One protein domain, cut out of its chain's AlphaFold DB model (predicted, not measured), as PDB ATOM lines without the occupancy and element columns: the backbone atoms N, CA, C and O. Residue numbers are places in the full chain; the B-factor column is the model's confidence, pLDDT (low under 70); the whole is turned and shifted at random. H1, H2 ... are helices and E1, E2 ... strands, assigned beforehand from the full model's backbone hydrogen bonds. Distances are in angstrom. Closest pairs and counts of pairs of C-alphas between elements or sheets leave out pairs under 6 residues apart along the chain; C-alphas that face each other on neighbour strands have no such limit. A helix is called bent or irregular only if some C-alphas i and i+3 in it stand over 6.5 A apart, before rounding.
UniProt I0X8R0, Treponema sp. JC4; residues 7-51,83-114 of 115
ATOM      1  N   ILE A   7      27.977  20.162 -47.385       94.19
ATOM      2  CA  ILE A   7      27.705  19.737 -48.760       94.19
ATOM      3  C   ILE A   7      27.561  20.973 -49.648       94.19
ATOM      4  O   ILE A   7      26.768  21.860 -49.341       94.19
ATOM      5  N   LEU A   8      28.288  20.999 -50.768       94.62
ATOM      6  CA  LEU A   8      28.065  21.928 -51.878       94.62
ATOM      7  C   LEU A   8      27.345  21.180 -53.015       94.62
ATOM      8  O   LEU A   8      27.980  20.401 -53.731       94.62
ATOM      9  N   PRO A   9      26.025  21.350 -53.168       93.12
ATOM     10  CA  PRO A   9      25.236  20.618 -54.150       93.12
ATOM     11  C   PRO A   9      25.236  21.324 -55.510       93.12
ATOM     12  O   PRO A   9      24.741  22.435 -55.636       93.12
ATOM     13  N   TYR A  10      25.714  20.656 -56.560       91.00
ATOM     14  CA  TYR A  10      25.646  21.177 -57.933       91.00
ATOM     15  C   TYR A  10      24.589  20.430 -58.754       91.00
ATOM     16  O   TYR A  10      24.901  19.634 -59.640       91.00
ATOM     17  N   CYS A  11      23.317  20.598 -58.385       94.19
ATOM     18  CA  CYS A  11      22.237  19.750 -58.905       94.19
ATOM     19  C   CYS A  11      20.881  20.457 -59.100       94.19
ATOM     20  O   CYS A  11      19.854  19.786 -59.261       94.19
ATOM     21  N   GLY A  12      20.856  21.795 -59.100       91.38
ATOM     22  CA  GLY A  12      19.631  22.581 -59.252       91.38
ATOM     23  C   GLY A  12      18.547  22.118 -58.274       91.38
ATOM     24  O   GLY A  12      18.810  21.910 -57.094       91.38
ATOM     25  N   LYS A  13      17.331  21.857 -58.770       92.44
ATOM     26  CA  LYS A  13      16.167  21.481 -57.943       92.44
ATOM     27  C   LYS A  13      16.374  20.241 -57.059       92.44
ATOM     28  O   LYS A  13      15.682  20.104 -56.050       92.44
ATOM     29  N   ALA A  14      17.299  19.340 -57.399       95.12
ATOM     30  CA  ALA A  14      17.564  18.161 -56.573       95.12
ATOM     31  C   ALA A  14      18.104  18.522 -55.173       95.12
ATOM     32  O   ALA A  14      17.927  17.736 -54.240       95.12
ATOM     33  N   VAL A  15      18.654  19.732 -54.986       95.56
ATOM     34  CA  VAL A  15      19.083  20.247 -53.675       95.56
ATOM     35  C   VAL A  15      17.954  20.272 -52.646       95.56
ATOM     36  O   VAL A  15      18.202  20.068 -51.459       95.56
ATOM     37  N   HIS A  16      16.698  20.428 -53.079       94.12
ATOM     38  CA  HIS A  16      15.554  20.440 -52.169       94.12
ATOM     39  C   HIS A  16      15.446  19.161 -51.332       94.12
ATOM     40  O   HIS A  16      14.994  19.232 -50.195       94.12
ATOM     41  N   GLY A  17      15.891  18.007 -51.844       94.56
ATOM     42  CA  GLY A  17      15.924  16.775 -51.053       94.56
ATOM     43  C   GLY A  17      16.866  16.876 -49.848       94.56
ATOM     44  O   GLY A  17      16.508  16.451 -48.753       94.56
ATOM     45  N   LEU A  18      18.034  17.502 -50.031       94.00
ATOM     46  CA  LEU A  18      19.005  17.733 -48.957       94.00
ATOM     47  C   LEU A  18      18.464  18.731 -47.928       94.00
ATOM     48  O   LEU A  18      18.584  18.499 -46.729       94.00
ATOM     49  N   LEU A  19      17.838  19.811 -48.398       94.81
ATOM     50  CA  LEU A  19      17.283  20.861 -47.540       94.81
ATOM     51  C   LEU A  19      16.099  20.354 -46.706       94.81
ATOM     52  O   LEU A  19      16.024  20.641 -45.514       94.81
ATOM     53  N   LEU A  20      15.211  19.550 -47.303       94.94
ATOM     54  CA  LEU A  20      14.114  18.900 -46.579       94.94
ATOM     55  C   LEU A  20      14.645  17.953 -45.501       94.94
ATOM     56  O   LEU A  20      14.179  18.014 -44.365       94.94
ATOM     57  N   TYR A  21      15.651  17.138 -45.837       94.56
ATOM     58  CA  TYR A  21      16.294  16.256 -44.866       94.56
ATOM     59  C   TYR A  21      16.893  17.045 -43.694       94.56
ATOM     60  O   TYR A  21      16.654  16.682 -42.545       94.56
ATOM     61  N   ASN A  22      17.611  18.141 -43.961       93.31
ATOM     62  CA  ASN A  22      18.195  18.982 -42.913       93.31
ATOM     63  C   ASN A  22      17.142  19.605 -41.998       93.31
ATOM     64  O   ASN A  22      17.305  19.604 -40.782       93.31
ATOM     65  N   ARG A  23      16.034  20.088 -42.569       91.44
ATOM     66  CA  ARG A  23      14.927  20.667 -41.798       91.44
ATOM     67  C   ARG A  23      14.290  19.654 -40.839       91.44
ATOM     68  O   ARG A  23      13.805  20.032 -39.780       91.44
ATOM     69  N   GLU A  24      14.263  18.380 -41.219       93.56
ATOM     70  CA  GLU A  24      13.718  17.295 -40.394       93.56
ATOM     71  C   GLU A  24      14.749  16.706 -39.421       93.56
ATOM     72  O   GLU A  24      14.374  16.062 -38.442       93.56
ATOM     73  N   ASN A  25      16.042  16.936 -39.662       91.69
ATOM     74  CA  ASN A  25      17.147  16.357 -38.905       91.69
ATOM     75  C   ASN A  25      18.127  17.458 -38.496       91.69
ATOM     76  O   ASN A  25      19.199  17.600 -39.073       91.69
ATOM     77  N   THR A  26      17.794  18.207 -37.448       83.38
ATOM     78  CA  THR A  26      18.578  19.364 -36.982       83.38
ATOM     79  C   THR A  26      19.944  19.013 -36.382       83.38
ATOM     80  O   THR A  26      20.568  19.901 -35.816       83.38
ATOM     81  N   ASP A  27      20.412  17.764 -36.463       88.06
ATOM     82  CA  ASP A  27      21.780  17.309 -36.141       88.06
ATOM     83  C   ASP A  27      22.496  16.744 -37.395       88.06
ATOM     84  O   ASP A  27      23.373  15.885 -37.320       88.06
ATOM     85  N   SER A  28      22.073  17.176 -38.589       90.38
ATOM     86  CA  SER A  28      22.625  16.743 -39.877       90.38
ATOM     87  C   SER A  28      23.831  17.581 -40.337       90.38
ATOM     88  O   SER A  28      24.404  18.387 -39.597       90.38
ATOM     89  N   TYR A  29      24.226  17.376 -41.596       92.69
ATOM     90  CA  TYR A  29      25.210  18.178 -42.319       92.69
ATOM     91  C   TYR A  29      24.675  19.579 -42.668       92.69
ATOM     92  O   TYR A  29      23.471  19.803 -42.770       92.69
ATOM     93  N   TYR A  30      25.582  20.521 -42.923       94.94
ATOM     94  CA  TYR A  30      25.250  21.814 -43.521       94.94
ATOM     95  C   TYR A  30      25.164  21.703 -45.046       94.94
ATOM     96  O   TYR A  30      25.818  20.861 -45.666       94.94
ATOM     97  N   THR A  31      24.363  22.550 -45.682       95.81
ATOM     98  CA  THR A  31      24.228  22.607 -47.144       95.81
ATOM     99  C   THR A  31      24.434  24.031 -47.623       95.81
ATOM    100  O   THR A  31      23.730  24.933 -47.194       95.81
ATOM    101  N   VAL A  32      25.396  24.236 -48.517       96.12
ATOM    102  CA  VAL A  32      25.587  25.524 -49.191       96.12
ATOM    103  C   VAL A  32      24.421  25.741 -50.155       96.12
ATOM    104  O   VAL A  32      24.124  24.859 -50.962       96.12
ATOM    105  N   GLY A  33      23.760  26.895 -50.075       96.50
ATOM    106  CA  GLY A  33      22.759  27.289 -51.066       96.50
ATOM    107  C   GLY A  33      23.414  27.588 -52.416       96.50
ATOM    108  O   GLY A  33      24.542  28.080 -52.462       96.50
ATOM    109  N   THR A  34      22.740  27.294 -53.525       95.69
ATOM    110  CA  THR A  34      23.281  27.537 -54.873       95.69
ATOM    111  C   THR A  34      22.274  28.239 -55.764       95.69
ATOM    112  O   THR A  34      21.081  27.958 -55.695       95.69
ATOM    113  N   ASP A  35      22.775  29.094 -56.652       95.19
ATOM    114  CA  ASP A  35      22.035  29.886 -57.640       95.19
ATOM    115  C   ASP A  35      21.174  31.007 -57.025       95.19
ATOM    116  O   ASP A  35      21.216  32.128 -57.523       95.19
ATOM    117  N   VAL A  36      20.466  30.762 -55.919       95.44
ATOM    118  CA  VAL A  36      19.634  31.749 -55.199       95.44
ATOM    119  C   VAL A  36      19.856  31.679 -53.688       95.44
ATOM    120  O   VAL A  36      20.453  30.726 -53.188       95.44
ATOM    121  N   ASP A  37      19.345  32.668 -52.951       96.69
ATOM    122  CA  ASP A  37      19.286  32.607 -51.490       96.69
ATOM    123  C   ASP A  37      18.373  31.458 -51.034       96.69
ATOM    124  O   ASP A  37      17.168  31.440 -51.309       96.69
ATOM    125  N   MET A  38      18.963  30.482 -50.342       96.50
ATOM    126  CA  MET A  38      18.266  29.301 -49.842       96.50
ATOM    127  C   MET A  38      18.073  29.285 -48.320       96.50
ATOM    128  O   MET A  38      17.599  28.274 -47.793       96.50
ATOM    129  N   GLN A  39      18.367  30.374 -47.599       95.75
ATOM    130  CA  GLN A  39      18.277  30.390 -46.130       95.75
ATOM    131  C   GLN A  39      16.870  30.058 -45.603       95.75
ATOM    132  O   GLN A  39      16.710  29.434 -44.559       95.75
ATOM    133  N   ALA A  40      15.824  30.399 -46.363       94.81
ATOM    134  CA  ALA A  40      14.437  30.140 -45.977       94.81
ATOM    135  C   ALA A  40      14.047  28.645 -45.980       94.81
ATOM    136  O   ALA A  40      12.993  28.286 -45.452       94.81
ATOM    137  N   TYR A  41      14.850  27.770 -46.593       94.12
ATOM    138  CA  TYR A  41      14.511  26.352 -46.750       94.12
ATOM    139  C   TYR A  41      15.024  25.472 -45.604       94.12
ATOM    140  O   TYR A  41      14.437  24.418 -45.349       94.12
ATOM    141  N   SER A  42      16.097  25.881 -44.920       94.38
ATOM    142  CA  SER A  42      16.642  25.199 -43.744       94.38
ATOM    143  C   SER A  42      17.610  26.115 -42.991       94.38
ATOM    144  O   SER A  42      18.440  26.786 -43.596       94.38
ATOM    145  N   ASP A  43      17.561  26.044 -41.663       93.81
ATOM    146  CA  ASP A  43      18.535  26.623 -40.727       93.81
ATOM    147  C   ASP A  43      19.951  26.032 -40.869       93.81
ATOM    148  O   ASP A  43      20.922  26.600 -40.377       93.81
ATOM    149  N   ARG A  44      20.110  24.905 -41.578       94.75
ATOM    150  CA  ARG A  44      21.406  24.293 -41.908       94.75
ATOM    151  C   ARG A  44      21.990  24.796 -43.233       94.75
ATOM    152  O   ARG A  44      22.844  24.123 -43.816       94.75
ATOM    153  N   VAL A  45      21.552  25.961 -43.706       96.38
ATOM    154  CA  VAL A  45      22.180  26.696 -44.810       96.38
ATOM    155  C   VAL A  45      22.992  27.847 -44.218       96.38
ATOM    156  O   VAL A  45      22.393  28.853 -43.859       96.38
ATOM    157  N   PRO A  46      24.328  27.742 -44.085       96.06
ATOM    158  CA  PRO A  46      25.135  28.812 -43.489       96.06
ATOM    159  C   PRO A  46      25.340  30.006 -44.430       96.06
ATOM    160  O   PRO A  46      25.485  31.143 -43.992       96.06
ATOM    161  N   PHE A  47      25.363  29.743 -45.735       97.06
ATOM    162  CA  PHE A  47      25.470  30.747 -46.786       97.06
ATOM    163  C   PHE A  47      25.009  30.161 -48.125       97.06
ATOM    164  O   PHE A  47      24.952  28.937 -48.301       97.06
ATOM    165  N   SER A  48      24.725  31.042 -49.083       97.31
ATOM    166  CA  SER A  48      24.381  30.708 -50.465       97.31
ATOM    167  C   SER A  48      25.372  31.345 -51.439       97.31
ATOM    168  O   SER A  48      25.752  32.501 -51.277       97.31
ATOM    169  N   ILE A  49      25.775  30.602 -52.470       96.06
ATOM    170  CA  ILE A  49      26.453  31.148 -53.649       96.06
ATOM    171  C   ILE A  49      25.357  31.544 -54.635       96.06
ATOM    172  O   ILE A  49      24.796  30.692 -55.334       96.06
ATOM    173  N   VAL A  50      25.022  32.829 -54.651       97.25
ATOM    174  CA  VAL A  50      23.950  33.386 -55.475       97.25
ATOM    175  C   VAL A  50      24.519  33.759 -56.837       97.25
ATOM    176  O   VAL A  50      25.603  34.332 -56.940       97.25
ATOM    177  N   LYS A  51      23.776  33.426 -57.891       96.19
ATOM    178  CA  LYS A  51      24.046  33.863 -59.259       96.19
ATOM    179  C   LYS A  51      22.887  34.745 -59.688       96.19
ATOM    180  O   LYS A  51      21.761  34.270 -59.822       96.19
ATOM    181  N   GLU A  83      27.583  36.305 -55.881       95.56
ATOM    182  CA  GLU A  83      27.862  36.720 -54.508       95.56
ATOM    183  C   GLU A  83      27.826  35.524 -53.553       95.56
ATOM    184  O   GLU A  83      27.162  34.516 -53.804       95.56
ATOM    185  N   LEU A  84      28.549  35.643 -52.438       96.44
ATOM    186  CA  LEU A  84      28.382  34.764 -51.286       96.44
ATOM    187  C   LEU A  84      27.513  35.502 -50.272       96.44
ATOM    188  O   LEU A  84      27.976  36.438 -49.619       96.44
ATOM    189  N   LEU A  85      26.266  35.068 -50.147       97.19
ATOM    190  CA  LEU A  85      25.299  35.624 -49.212       97.19
ATOM    191  C   LEU A  85      25.282  34.783 -47.937       97.19
ATOM    192  O   LEU A  85      24.952  33.599 -47.980       97.19
ATOM    193  N   ILE A  86      25.649  35.381 -46.808       98.00
ATOM    194  CA  ILE A  86      25.615  34.715 -45.502       98.00
ATOM    195  C   ILE A  86      24.167  34.674 -45.016       98.00
ATOM    196  O   ILE A  86      23.455  35.673 -45.106       98.00
ATOM    197  N   SER A  87      23.726  33.522 -44.513       97.56
ATOM    198  CA  SER A  87      22.405  33.415 -43.896       97.56
ATOM    199  C   SER A  87      22.374  34.195 -42.588       97.56
ATOM    200  O   SER A  87      23.350  34.193 -41.841       97.56
ATOM    201  N   LYS A  88      21.227  34.799 -42.270       97.12
ATOM    202  CA  LYS A  88      21.085  35.708 -41.124       97.12
ATOM    203  C   LYS A  88      21.605  35.128 -39.802       97.12
ATOM    204  O   LYS A  88      22.262  35.826 -39.038       97.12
ATOM    205  N   ASP A  89      21.335  33.849 -39.554       95.00
ATOM    206  CA  ASP A  89      21.700  33.167 -38.306       95.00
ATOM    207  C   ASP A  89      23.207  32.866 -38.178       95.00
ATOM    208  O   ASP A  89      23.631  32.390 -37.134       95.00
ATOM    209  N   TYR A  90      24.002  33.136 -39.222       96.50
ATOM    210  CA  TYR A  90      25.449  32.892 -39.275       96.50
ATOM    211  C   TYR A  90      26.261  34.173 -39.526       96.50
ATOM    212  O   TYR A  90      27.476  34.118 -39.750       96.50
ATOM    213  N   GLU A  91      25.604  35.340 -39.569       96.88
ATOM    214  CA  GLU A  91      26.264  36.614 -39.863       96.88
ATOM    215  C   GLU A  91      27.347  36.940 -38.832       96.88
ATOM    216  O   GLU A  91      28.430  37.389 -39.216       96.88
ATOM    217  N   GLU A  92      27.086  36.695 -37.547       97.25
ATOM    218  CA  GLU A  92      28.035  36.985 -36.467       97.25
ATOM    219  C   GLU A  92      29.315  36.152 -36.616       97.25
ATOM    220  O   GLU A  92      30.419  36.684 -36.502       97.25
ATOM    221  N   GLU A  93      29.185  34.867 -36.943       95.19
ATOM    222  CA  GLU A  93      30.313  33.944 -37.029       95.19
ATOM    223  C   GLU A  93      31.100  34.063 -38.339       95.19
ATOM    224  O   GLU A  93      32.312  33.833 -38.352       95.19
ATOM    225  N   LEU A  94      30.433  34.377 -39.457       95.88
ATOM    226  CA  LEU A  94      31.033  34.252 -40.789       95.88
ATOM    227  C   LEU A  94      31.406  35.583 -41.448       95.88
ATOM    228  O   LEU A  94      32.264  35.580 -42.335       95.88
ATOM    229  N   SER A  95      30.823  36.717 -41.039       96.19
ATOM    230  CA  SER A  95      30.998  37.992 -41.760       96.19
ATOM    231  C   SER A  95      32.456  38.428 -41.883       96.19
ATOM    232  O   SER A  95      32.899  38.826 -42.962       96.19
ATOM    233  N   GLU A  96      33.229  38.334 -40.798       97.12
ATOM    234  CA  GLU A  96      34.643  38.715 -40.822       97.12
ATOM    235  C   GLU A  96      35.458  37.788 -41.735       97.12
ATOM    236  O   GLU A  96      36.249  38.259 -42.556       97.12
ATOM    237  N   ALA A  97      35.222  36.477 -41.653       94.62
ATOM    238  CA  ALA A  97      35.907  35.494 -42.484       94.62
ATOM    239  C   ALA A  97      35.622  35.720 -43.976       94.62
ATOM    240  O   ALA A  97      36.559  35.786 -44.770       94.62
ATOM    241  N   VAL A  98      34.351  35.905 -44.348       94.69
ATOM    242  CA  VAL A  98      33.930  36.164 -45.735       94.69
ATOM    243  C   VAL A  98      34.542  37.459 -46.262       94.69
ATOM    244  O   VAL A  98      35.100  37.475 -47.361       94.69
ATOM    245  N   LYS A  99      34.521  38.532 -45.462       95.31
ATOM    246  CA  LYS A  99      35.142  39.809 -45.830       95.31
ATOM    247  C   LYS A  99      36.640  39.659 -46.100       95.31
ATOM    248  O   LYS A  99      37.141  40.214 -47.075       95.31
ATOM    249  N   ASN A 100      37.342  38.890 -45.270       95.94
ATOM    250  CA  ASN A 100      38.785  38.689 -45.391       95.94
ATOM    251  C   ASN A 100      39.178  37.851 -46.620       95.94
ATOM    252  O   ASN A 100      40.272  38.036 -47.148       95.94
ATOM    253  N   ILE A 101      38.306  36.953 -47.094       95.62
ATOM    254  CA  ILE A 101      38.590  36.097 -48.262       95.62
ATOM    255  C   ILE A 101      38.057  36.651 -49.585       95.62
ATOM    256  O   ILE A 101      38.434  36.134 -50.633       95.62
ATOM    257  N   HIS A 102      37.193  37.671 -49.567       94.44
ATOM    258  CA  HIS A 102      36.480  38.137 -50.762       94.44
ATOM    259  C   HIS A 102      37.425  38.520 -51.910       94.44
ATOM    260  O   HIS A 102      37.271  38.042 -53.032       94.44
ATOM    261  N   GLN A 103      38.467  39.303 -51.614       96.25
ATOM    262  CA  GLN A 103      39.460  39.700 -52.614       96.25
ATOM    263  C   GLN A 103      40.222  38.489 -53.180       96.25
ATOM    264  O   GLN A 103      40.405  38.371 -54.389       96.25
ATOM    265  N   THR A 104      40.598  37.537 -52.322       96.94
ATOM    266  CA  THR A 104      41.246  36.289 -52.749       96.94
ATOM    267  C   THR A 104      40.319  35.413 -53.597       96.94
ATOM    268  O   THR A 104      40.794  34.706 -54.482       96.94
ATOM    269  N   ALA A 105      39.008  35.429 -53.344       95.56
ATOM    270  CA  ALA A 105      38.037  34.695 -54.149       95.56
ATOM    271  C   ALA A 105      37.959  35.258 -55.577       95.56
ATOM    272  O   ALA A 105      38.043  34.479 -56.524       95.56
ATOM    273  N   ILE A 106      37.913  36.589 -55.724       96.06
ATOM    274  CA  ILE A 106      37.968  37.267 -57.031       96.06
ATOM    275  C   ILE A 106      39.251  36.893 -57.784       96.06
ATOM    276  O   ILE A 106      39.203  36.499 -58.946       96.06
ATOM    277  N   GLU A 107      40.406  36.964 -57.120       96.25
ATOM    278  CA  GLU A 107      41.697  36.628 -57.737       96.25
ATOM    279  C   GLU A 107      41.761  35.171 -58.212       96.25
ATOM    280  O   GLU A 107      42.329  34.880 -59.265       96.25
ATOM    281  N   LYS A 108      41.171  34.244 -57.447       95.50
ATOM    282  CA  LYS A 108      41.112  32.823 -57.808       95.50
ATOM    283  C   LYS A 108      40.155  32.545 -58.963       95.50
ATOM    284  O   LYS A 108      40.495  31.719 -59.804       95.50
ATOM    285  N   GLU A 109      39.004  33.212 -59.006       93.81
ATOM    286  CA  GLU A 109      38.059  33.121 -60.125       93.81
ATOM    287  C   GLU A 109      38.724  33.617 -61.419       93.81
ATOM    288  O   GLU A 109      38.809  32.874 -62.393       93.81
ATOM    289  N   GLU A 110      39.351  34.799 -61.396       92.69
ATOM    290  CA  GLU A 110      40.073  35.330 -62.562       92.69
ATOM    291  C   GLU A 110      41.241  34.437 -63.017       92.69
ATOM    292  O   GLU A 110      41.588  34.418 -64.199       92.69
ATOM    293  N   ALA A 111      41.906  33.744 -62.088       93.25
ATOM    294  CA  ALA A 111      42.990  32.819 -62.407       93.25
ATOM    295  C   ALA A 111      42.486  31.482 -62.974       93.25
ATOM    296  O   ALA A 111      43.240  30.815 -63.684       93.25
ATOM    297  N   TYR A 112      41.256  31.074 -62.652       90.88
ATOM    298  CA  TYR A 112      40.625  29.877 -63.205       90.88
ATOM    299  C   TYR A 112      40.219  30.092 -64.668       90.88
ATOM    300  O   TYR A 112      40.563  29.272 -65.507       90.88
ATOM    301  N   GLU A 113      39.619  31.241 -64.993       82.31
ATOM    302  CA  GLU A 113      39.150  31.556 -66.359       82.31
ATOM    303  C   GLU A 113      40.280  31.831 -67.372       82.31
ATOM    304  O   GLU A 113      40.055  31.903 -68.578       82.31
ATOM    305  N   LYS A 114      41.521  32.010 -66.901       81.69
ATOM    306  CA  LYS A 114      42.709  32.227 -67.754       81.69
ATOM    307  C   LYS A 114      43.474  30.939 -68.092       81.69
ATOM    308  O   LYS A 114      44.499  31.034 -68.772       81.69
TER     309      LYS A 114
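What this domain is: This is residues 7 to 51 and 83 to 114 of the 115 residues of a protein of Treponema sp. JC4 (UniProt I0X8R0). A small sheet of three strands, E1, E2 and E3, lies between two helices that do not meet: H1 near the edge strand E1, and the long H2 near the edge strand E3. H2 is kinked by 75 degrees near residue 95, and beyond its residue 102 the printed part sticks out as a free arm, residues 103 to 114. The printed part has 77 residues, with named elements in the order H1, E1, E2, E3, H2; the sheet, in the order E1, E2, E3, is mixed, and the class is mixed, helices and strands. The whole is only just compact, close to loose, with a radius of gyration of the C-alphas of 13.4 A and spans of 40 by 28 by 17 A.

How they stand to each other: H1, residues 12 to 24, only grazes the sheet, with its residues 12 to 19. Its closest C-alphas to E1, residues 33 to 35, are those of Gly 12 and Thr 34, 7.6 A apart. E1 is parallel to the inner strand E2, residues 47 to 51, at 5 degrees; N 33 and O 47 are within hydrogen-bond range at 3.0 A, as are N 49 and O 33 at 2.8 A. E2 is antiparallel to E3, residues 83 to 86, at 156 degrees, with N 48 and O 85 within hydrogen-bond range at 2.8 A. H2, residues 88 to 112, only grazes the sheet, with its residues 88 to 102. Its closest C-alphas to E3 are those of Ile 86 and Leu 94, 7.2 A apart. H1 and H2 are apart. Of the O i to N i+4 pairs, 6 of 9 in H1 and 15 of 21 in H2 are within hydrogen-bond range.

Where its parts are: H1 begins at C-alpha 12, (19.631, 22.581, -59.252), and measures 20.5 A from first to last C-alpha. It is neither bent nor irregular, but only just: C-alphas 12 and 15 are 6.1 A apart. E1 measures 7.1 A, E2 12.9 A and E3 9.5 A; E2 begins at C-alpha 47, (25.470, 30.747, -46.786). H2 measures 30.1 A and ends at C-alpha 112, (40.625, 29.877, -63.205). It is irregular: C-alphas 89 and 92 are 7.6 A apart.

The domain as a whole: The two C-alphas farthest apart are those of Glu 24 and Lys 114, 42.6 A. Without the free stretch the body of 65 residues spans 32 by 25 by 17 A. Residues 52 to 82 are not printed, and C-alphas 51 and 83 are 6.7 A apart across the cut. The link from E1 to E2 is long, with 11 residues, and that from E3 to H2 is tight. The mean pLDDT of the printed part is 94.5, and no printed residue is under 70.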